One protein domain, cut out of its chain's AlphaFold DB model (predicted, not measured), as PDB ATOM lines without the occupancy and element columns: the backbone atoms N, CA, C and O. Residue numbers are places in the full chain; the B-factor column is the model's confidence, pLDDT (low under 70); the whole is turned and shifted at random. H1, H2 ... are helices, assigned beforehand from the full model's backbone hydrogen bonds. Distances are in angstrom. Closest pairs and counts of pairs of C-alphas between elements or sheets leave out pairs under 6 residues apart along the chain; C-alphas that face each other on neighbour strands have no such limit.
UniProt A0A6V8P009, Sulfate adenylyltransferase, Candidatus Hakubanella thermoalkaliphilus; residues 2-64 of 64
ATOM      1  N   LYS A   2      -1.634 -45.313 -55.433       71.94
ATOM      2  CA  LYS A   2      -1.601 -43.889 -55.071       71.94
ATOM      3  C   LYS A   2      -0.762 -43.745 -53.800       71.94
ATOM      4  O   LYS A   2      -0.980 -44.517 -52.870       71.94
ATOM      5  N   GLU A   3       0.188 -42.817 -53.781       83.81
ATOM      6  CA  GLU A   3       0.957 -42.513 -52.571       83.81
ATOM      7  C   GLU A   3       0.013 -42.048 -51.455       83.81
ATOM      8  O   GLU A   3      -0.921 -41.271 -51.685       83.81
ATOM      9  N   THR A   4       0.225 -42.575 -50.252       89.69
ATOM     10  CA  THR A   4      -0.488 -42.150 -49.046       89.69
ATOM     11  C   THR A   4       0.007 -40.774 -48.623       89.69
ATOM     12  O   THR A   4       1.206 -40.510 -48.663       89.69
ATOM     13  N   ILE A   5      -0.905 -39.899 -48.196       94.25
ATOM     14  CA  ILE A   5      -0.532 -38.590 -47.652       94.25
ATOM     15  C   ILE A   5       0.236 -38.746 -46.335       94.25
ATOM     16  O   ILE A   5       0.008 -39.697 -45.585       94.25
ATOM     17  N   THR A   6       1.110 -37.787 -46.031       95.12
ATOM     18  CA  THR A   6       1.780 -37.707 -44.729       95.12
ATOM     19  C   THR A   6       0.747 -37.501 -43.611       95.12
ATOM     20  O   THR A   6      -0.194 -36.723 -43.803       95.12
ATOM     21  N   PRO A   7       0.910 -38.145 -42.439       96.25
ATOM     22  CA  PRO A   7       0.073 -37.882 -41.272       96.25
ATOM     23  C   PRO A   7       0.054 -36.399 -40.888       96.25
ATOM     24  O   PRO A   7       1.037 -35.672 -41.067       96.25
ATOM     25  N   HIS A   8      -1.062 -35.946 -40.320       96.19
ATOM     26  CA  HIS A   8      -1.156 -34.591 -39.787       96.19
ATOM     27  C   HIS A   8      -0.143 -34.404 -38.642       96.19
ATOM     28  O   HIS A   8      -0.036 -35.247 -37.756       96.19
ATOM     29  N   GLY A   9       0.644 -33.324 -38.688       95.12
ATOM     30  CA  GLY A   9       1.761 -33.103 -37.757       95.12
ATOM     31  C   GLY A   9       3.052 -33.866 -38.094       95.12
ATOM     32  O   GLY A   9       4.015 -33.786 -37.340       95.12
ATOM     33  N   GLY A  10       3.102 -34.575 -39.228       96.12
ATOM     34  CA  GLY A  10       4.309 -35.214 -39.762       96.12
ATOM     35  C   GLY A  10       4.514 -36.665 -39.324       96.12
ATOM     36  O   GLY A  10       5.083 -37.438 -40.089       96.12
ATOM     37  N   ASN A  11       3.996 -37.054 -38.156       95.75
ATOM     38  CA  ASN A  11       4.116 -38.406 -37.609       95.75
ATOM     39  C   ASN A  11       2.739 -38.979 -37.258       95.75
ATOM     40  O   ASN A  11       1.885 -38.268 -36.732       95.75
ATOM     41  N   LEU A  12       2.536 -40.271 -37.530       96.81
ATOM     42  CA  LEU A  12       1.374 -41.006 -37.037       96.81
ATOM     43  C   LEU A  12       1.642 -41.411 -35.587       96.81
ATOM     44  O   LEU A  12       2.578 -42.165 -35.320       96.81
ATOM     45  N   ILE A  13       0.821 -40.925 -34.665       97.62
ATOM     46  CA  ILE A  13       0.894 -41.318 -33.262       97.62
ATOM     47  C   ILE A  13       0.274 -42.710 -33.104       97.62
ATOM     48  O   ILE A  13      -0.878 -42.908 -33.456       97.62
ATOM     49  N   ASN A  14       1.013 -43.679 -32.564       96.50
ATOM     50  CA  ASN A  14       0.473 -44.987 -32.185       96.50
ATOM     51  C   ASN A  14       0.723 -45.206 -30.686       96.50
ATOM     52  O   ASN A  14       1.861 -45.099 -30.226       96.50
ATOM     53  N   ARG A  15      -0.343 -45.456 -29.920       95.25
ATOM     54  CA  ARG A  15      -0.289 -45.666 -28.462       95.25
ATOM     55  C   ARG A  15      -0.672 -47.092 -28.062       95.25
ATOM     56  O   ARG A  15      -0.857 -47.355 -26.875       95.25
ATOM     57  N   GLU A  16      -0.804 -48.004 -29.021       94.62
ATOM     58  CA  GLU A  16      -0.992 -49.420 -28.734       94.62
ATOM     59  C   GLU A  16       0.296 -50.020 -28.166       94.62
ATOM     60  O   GLU A  16       1.382 -49.882 -28.728       94.62
ATOM     61  N   ILE A  17       0.162 -50.702 -27.032       93.12
ATOM     62  CA  ILE A  17       1.269 -51.346 -26.321       93.12
ATOM     63  C   ILE A  17       1.294 -52.844 -26.628       93.12
ATOM     64  O   ILE A  17       0.256 -53.512 -26.660       93.12
ATOM     65  N   ALA A  18       2.489 -53.395 -26.811       91.38
ATOM     66  CA  ALA A  18       2.696 -54.812 -27.091       91.38
ATOM     67  C   ALA A  18       3.917 -55.357 -26.334       91.38
ATOM     68  O   ALA A  18       4.731 -54.603 -25.805       91.38
ATOM     69  N   GLY A  19       4.039 -56.685 -26.277       93.56
ATOM     70  CA  GLY A  19       5.185 -57.356 -25.658       93.56
ATOM     71  C   GLY A  19       5.346 -57.052 -24.166       93.56
ATOM     72  O   GLY A  19       4.364 -56.983 -23.422       93.56
ATOM     73  N   ASP A  20       6.594 -56.882 -23.735       91.94
ATOM     74  CA  ASP A  20       6.966 -56.743 -22.322       91.94
ATOM     75  C   ASP A  20       6.411 -55.467 -21.674       91.94
ATOM     76  O   ASP A  20       6.042 -55.471 -20.498       91.94
ATOM     77  N   GLU A  21       6.272 -54.386 -22.449       91.69
ATOM     78  CA  GLU A  21       5.688 -53.128 -21.974       91.69
ATOM     79  C   GLU A  21       4.234 -53.324 -21.528       91.69
ATOM     80  O   GLU A  21       3.832 -52.839 -20.467       91.69
ATOM     81  N   LYS A  22       3.459 -54.115 -22.282       94.25
ATOM     82  CA  LYS A  22       2.082 -54.453 -21.913       94.25
ATOM     83  C   LYS A  22       2.029 -55.205 -20.587       94.25
ATOM     84  O   LYS A  22       1.239 -54.844 -19.719       94.25
ATOM     85  N   ALA A  23       2.881 -56.215 -20.406       93.69
ATOM     86  CA  ALA A  23       2.901 -57.005 -19.176       93.69
ATOM     87  C   ALA A  23       3.230 -56.145 -17.942       93.69
ATOM     88  O   ALA A  23       2.631 -56.324 -16.878       93.69
ATOM     89  N   HIS A  24       4.151 -55.191 -18.089       94.50
ATOM     90  CA  HIS A  24       4.490 -54.237 -17.038       94.50
ATOM     91  C   HIS A  24       3.314 -53.297 -16.718       94.50
ATOM     92  O   HIS A  24       2.923 -53.157 -15.555       94.50
ATOM     93  N   LEU A  25       2.701 -52.703 -17.746       94.25
ATOM     94  CA  LEU A  25       1.569 -51.793 -17.576       94.25
ATOM     95  C   LEU A  25       0.343 -52.499 -16.983       94.25
ATOM     96  O   LEU A  25      -0.289 -51.938 -16.090       94.25
ATOM     97  N   ASP A  26       0.068 -53.750 -17.360       94.19
ATOM     98  CA  ASP A  26      -1.017 -54.565 -16.795       94.19
ATOM     99  C   ASP A  26      -0.878 -54.772 -15.273       94.19
ATOM    100  O   ASP A  26      -1.881 -54.910 -14.565       94.19
ATOM    101  N   GLN A  27       0.347 -54.779 -14.734       95.31
ATOM    102  CA  GLN A  27       0.558 -54.794 -13.281       95.31
ATOM    103  C   GLN A  27       0.341 -53.414 -12.667       95.31
ATOM    104  O   GLN A  27      -0.345 -53.305 -11.648       95.31
ATOM    105  N   MET A  28       0.873 -52.361 -13.292       94.50
ATOM    106  CA  MET A  28       0.735 -50.990 -12.798       94.50
ATOM    107  C   MET A  28      -0.730 -50.542 -12.718       94.50
ATOM    108  O   MET A  28      -1.147 -49.993 -11.698       94.50
ATOM    109  N   VAL A  29      -1.539 -50.815 -13.750       95.62
ATOM    110  CA  VAL A  29      -2.936 -50.339 -13.832       95.62
ATOM    111  C   VAL A  29      -3.837 -50.885 -12.724       95.62
ATOM    112  O   VAL A  29      -4.860 -50.275 -12.418       95.62
ATOM    113  N   LYS A  30      -3.467 -51.997 -12.073       95.38
ATOM    114  CA  LYS A  30      -4.228 -52.566 -10.946       95.38
ATOM    115  C   LYS A  30      -4.289 -51.627  -9.741       95.38
ATOM    116  O   LYS A  30      -5.264 -51.684  -8.998       95.38
ATOM    117  N   GLY A  31      -3.266 -50.791  -9.551       96.00
ATOM    118  CA  GLY A  31      -3.184 -49.829  -8.449       96.00
ATOM    119  C   GLY A  31      -3.737 -48.440  -8.776       96.00
ATOM    120  O   GLY A  31      -3.752 -47.580  -7.899       96.00
ATOM    121  N   LEU A  32      -4.168 -48.197 -10.016       96.44
ATOM    122  CA  LEU A  32      -4.608 -46.874 -10.455       96.44
ATOM    123  C   LEU A  32      -6.102 -46.652 -10.214       96.44
ATOM    124  O   LEU A  32      -6.922 -47.574 -10.262       96.44
ATOM    125  N   GLN A  33      -6.466 -45.387 -10.003       96.75
ATOM    126  CA  GLN A  33      -7.863 -44.977  -9.975       96.75
ATOM    127  C   GLN A  33      -8.516 -45.251 -11.334       96.75
ATOM    128  O   GLN A  33      -8.005 -44.860 -12.382       96.75
ATOM    129  N   LYS A  34      -9.691 -45.886 -11.306       95.44
ATOM    130  CA  LYS A  34     -10.500 -46.129 -12.502       95.44
ATOM    131  C   LYS A  34     -11.461 -44.970 -12.732       95.44
ATOM    132  O   LYS A  34     -12.197 -44.583 -11.827       95.44
ATOM    133  N   ILE A  35     -11.488 -44.469 -13.962       95.25
ATOM    134  CA  ILE A  35     -12.452 -43.470 -14.430       95.25
ATOM    135  C   ILE A  35     -13.397 -44.178 -15.401       95.25
ATOM    136  O   ILE A  35     -12.951 -44.837 -16.338       95.25
ATOM    137  N   ARG A  36     -14.708 -44.085 -15.155       96.88
ATOM    138  CA  ARG A  36     -15.713 -44.640 -16.065       96.88
ATOM    139  C   ARG A  36     -15.949 -43.654 -17.201       96.88
ATOM    140  O   ARG A  36     -16.272 -42.501 -16.938       96.88
ATOM    141  N   LEU A  37     -15.823 -44.141 -18.428       96.81
ATOM    142  CA  LEU A  37     -16.075 -43.371 -19.638       96.81
ATOM    143  C   LEU A  37     -17.448 -43.717 -20.221       96.81
ATOM    144  O   LEU A  37     -17.915 -44.854 -20.096       96.81
ATOM    145  N   ASP A  38     -18.093 -42.735 -20.842       98.25
ATOM    146  CA  ASP A  38     -19.245 -42.961 -21.710       98.25
ATOM    147  C   ASP A  38     -18.815 -43.421 -23.118       98.25
ATOM    148  O   ASP A  38     -17.628 -43.519 -23.433       98.25
ATOM    149  N   SER A  39     -19.783 -43.734 -23.981       98.25
ATOM    150  CA  SER A  39     -19.501 -44.250 -25.327       98.25
ATOM    151  C   SER A  39     -18.763 -43.261 -26.228       98.25
ATOM    152  O   SER A  39     -17.966 -43.686 -27.062       98.25
ATOM    153  N   ARG A  40     -18.997 -41.953 -26.071       97.62
ATOM    154  CA  ARG A  40     -18.301 -40.928 -26.854       97.62
ATOM    155  C   ARG A  40     -16.851 -40.828 -26.404       97.62
ATOM    156  O   ARG A  40     -15.956 -40.854 -27.236       97.62
ATOM    157  N   GLN A  41     -16.628 -40.807 -25.097       97.31
ATOM    158  CA  GLN A  41     -15.291 -40.759 -24.520       97.31
ATOM    159  C   GLN A  41     -14.468 -42.006 -24.866       97.31
ATOM    160  O   GLN A  41     -13.269 -41.892 -25.098       97.31
ATOM    161  N   ILE A  42     -15.088 -43.189 -24.946       98.00
ATOM    162  CA  ILE A  42     -14.412 -44.406 -25.428       98.00
ATOM    163  C   ILE A  42     -13.968 -44.240 -26.887       98.00
ATOM    164  O   ILE A  42     -12.829 -44.573 -27.205       98.00
ATOM    165  N   SER A  43     -14.825 -43.685 -27.752       98.25
ATOM    166  CA  SER A  43     -14.448 -43.383 -29.139       98.25
ATOM    167  C   SER A  43     -13.270 -42.411 -29.201       98.25
ATOM    168  O   SER A  43     -12.376 -42.604 -30.017       98.25
ATOM    169  N   ASP A  44     -13.226 -41.401 -28.330       97.56
ATOM    170  CA  ASP A  44     -12.100 -40.464 -28.274       97.56
ATOM    171  C   ASP A  44     -10.798 -41.166 -27.843       97.56
ATOM    172  O   ASP A  44      -9.748 -40.916 -28.439       97.56
ATOM    173  N   VAL A  45     -10.853 -42.083 -26.860       97.44
ATOM    174  CA  VAL A  45      -9.691 -42.912 -26.471       97.44
ATOM    175  C   VAL A  45      -9.178 -43.711 -27.664       97.44
ATOM    176  O   VAL A  45      -7.975 -43.719 -27.910       97.44
ATOM    177  N   GLU A  46     -10.069 -44.371 -28.403       97.81
ATOM    178  CA  GLU A  46      -9.696 -45.186 -29.561       97.81
ATOM    179  C   GLU A  46      -9.054 -44.332 -30.661       97.81
ATOM    180  O   GLU A  46      -7.971 -44.661 -31.139       97.81
ATOM    181  N   MET A  47      -9.659 -43.189 -30.999       98.19
ATOM    182  CA  MET A  47      -9.148 -42.280 -32.032       98.19
ATOM    183  C   MET A  47      -7.761 -41.716 -31.692       98.19
ATOM    184  O   MET A  47      -6.938 -41.522 -32.591       98.19
ATOM    185  N   ILE A  48      -7.475 -41.481 -30.406       97.69
ATOM    186  CA  ILE A  48      -6.130 -41.128 -29.930       97.69
ATOM    187  C   ILE A  48      -5.194 -42.338 -30.021       97.69
ATOM    188  O   ILE A  48      -4.072 -42.206 -30.508       97.69
ATOM    189  N   ALA A  49      -5.640 -43.513 -29.569       97.12
ATOM    190  CA  ALA A  49      -4.804 -44.706 -29.484       97.12
ATOM    191  C   ALA A  49      -4.267 -45.153 -30.849       97.12
ATOM    192  O   ALA A  49      -3.081 -45.464 -30.970       97.12
ATOM    193  N   VAL A  50      -5.123 -45.125 -31.874       97.31
ATOM    194  CA  VAL A  50      -4.790 -45.564 -33.240       97.31
ATOM    195  C   VAL A  50      -4.209 -44.451 -34.121       97.31
ATOM    196  O   VAL A  50      -3.919 -44.677 -35.294       97.31
ATOM    197  N   GLY A  51      -4.074 -43.232 -33.590       97.12
ATOM    198  CA  GLY A  51      -3.467 -42.113 -34.311       97.12
ATOM    199  C   GLY A  51      -4.381 -41.355 -35.257       97.12
ATOM    200  O   GLY A  51      -3.903 -40.471 -35.973       97.12
ATOM    201  N   ALA A  52      -5.684 -41.636 -35.254       97.50
ATOM    202  CA  ALA A  52      -6.652 -40.914 -36.073       97.50
ATOM    203  C   ALA A  52      -6.723 -39.415 -35.718       97.50
ATOM    204  O   ALA A  52      -7.068 -38.596 -36.567       97.50
ATOM    205  N   PHE A  53      -6.338 -39.054 -34.490       97.38
ATOM    206  CA  PHE A  53      -6.204 -37.670 -34.024       97.38
ATOM    207  C   PHE A  53      -4.766 -37.140 -33.982       97.38
ATOM    208  O   PHE A  53      -4.517 -36.132 -33.322       97.38
ATOM    209  N   SER A  54      -3.815 -37.761 -34.687       97.50
ATOM    210  CA  SER A  54      -2.453 -37.210 -34.802       97.50
ATOM    211  C   SER A  54      -2.504 -35.720 -35.193       97.50
ATOM    212  O   SER A  54      -3.273 -35.370 -36.093       97.50
ATOM    213  N   PRO A  55      -1.740 -34.827 -34.532       96.44
ATOM    214  CA  PRO A  55      -0.616 -35.094 -33.627       96.44
ATOM    215  C   PRO A  55      -0.980 -35.208 -32.134       96.44
ATOM    216  O   PRO A  55      -0.099 -35.084 -31.289       96.44
ATOM    217  N   LEU A  56      -2.252 -35.382 -31.767       96.75
ATOM    218  CA  LEU A  56      -2.609 -35.526 -30.355       96.75
ATOM    219  C   LEU A  56      -2.020 -36.813 -29.765       96.75
ATOM    220  O   LEU A  56      -2.217 -37.902 -30.294       96.75
ATOM    221  N   GLU A  57      -1.352 -36.675 -28.620       94.88
ATOM    222  CA  GLU A  57      -0.788 -37.793 -27.846       94.88
ATOM    223  C   GLU A  57      -1.648 -38.172 -26.622       94.88
ATOM    224  O   GLU A  57      -1.342 -39.124 -25.899       94.88
ATOM    225  N   GLY A  58      -2.736 -37.433 -26.385       94.88
ATOM    226  CA  GLY A  58      -3.637 -37.605 -25.250       94.88
ATOM    227  C   GLY A  58      -4.829 -36.647 -25.296       94.88
ATOM    228  O   GLY A  58      -4.987 -35.865 -26.235       94.88
ATOM    229  N   PHE A  59      -5.675 -36.702 -24.264       94.25
ATOM    230  CA  PHE A  59      -6.791 -35.770 -24.108       94.25
ATOM    231  C   PHE A  59      -6.293 -34.331 -23.939       94.25
ATOM    232  O   PHE A  59      -5.358 -34.067 -23.182       94.25
ATOM    233  N   ILE A  60      -6.956 -33.388 -24.609       92.19
ATOM    234  CA  ILE A  60      -6.660 -31.961 -24.478       92.19
ATOM    235  C   ILE A  60      -7.144 -31.476 -23.107       92.19
ATOM    236  O   ILE A  60      -8.305 -31.654 -22.742       92.19
ATOM    237  N   GLY A  61      -6.268 -30.803 -22.369       85.62
ATOM    238  CA  GLY A  61      -6.595 -30.158 -21.103       85.62
ATOM    239  C   GLY A  61      -5.700 -28.952 -20.844       85.62
ATOM    240  O   GLY A  61      -4.747 -28.695 -21.579       85.62
ATOM    241  N   LYS A  62      -5.999 -28.202 -19.781       54.16
ATOM    242  CA  LYS A  62      -5.033 -27.270 -19.192       54.16
ATOM    243  C   LYS A  62      -4.164 -28.062 -18.222       54.16
ATOM    244  O   LYS A  62      -4.663 -28.502 -17.191       54.16
ATOM    245  N   PHE A  63      -2.887 -28.222 -18.543       52.75
ATOM    246  CA  PHE A  63      -1.891 -28.512 -17.518       52.75
ATOM    247  C   PHE A  63      -1.774 -27.246 -16.663       52.75
ATOM    248  O   PHE A  63      -1.450 -26.180 -17.191       52.75
ATOM    249  N   ILE A  64      -2.181 -27.341 -15.397       36.44
ATOM    250  CA  ILE A  64      -1.922 -26.316 -14.379       36.44
ATOM    251  C   ILE A  64      -0.549 -26.599 -13.782       36.44
ATOM    252  O   ILE A  64      -0.280 -27.799 -13.547       36.44
TER     253      ILE A  64
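AT A GLANCE: This is residues 2 to 64 of the 64 residues of the protein "Sulfate adenylyltransferase" of Candidatus Hakubanella thermoalkaliphilus (UniProt A0A6V8P009). Little regular structure: a loose, open loop of chain with two helices, H1 and H2, set apart in it, and long stretches without named elements at both ends. Residues 18 to 24 and 26 to 36, which hold most of H1, stick out from the rest. The printed part has 63 residues, with H1 then H2 along the chain and no named strand; the class is all helix, with 24 residues in named elements. It is loose, with a radius of gyration of the C-alphas of 14.5 A, and only just elongated, spanning 46 by 30 by 27 A.

HOW THE PARTS SIT: H1, residues 19 to 31, is apart from H2, residues 39 to 49, with no C-alpha of the one within 8 A of the other. A short link of 7 residues joins them. Every O i to N i+4 pair is within hydrogen-bond range in H2, and 7 of 9 are in H1.

IN THESE COORDINATES: H1 measures 20.6 A from C-alpha 19 at (5.185, -57.356, -25.658) to C-alpha 31. H2 measures 15.3 A and ends with C-alpha 49 at (-4.804, -44.706, -29.484).

THE WHOLE: The C-alphas farthest apart, Lys 2 and Gly 31, are 47.0 A apart. The printed part has no cut. Residues 62 to 64 have pLDDT under 70.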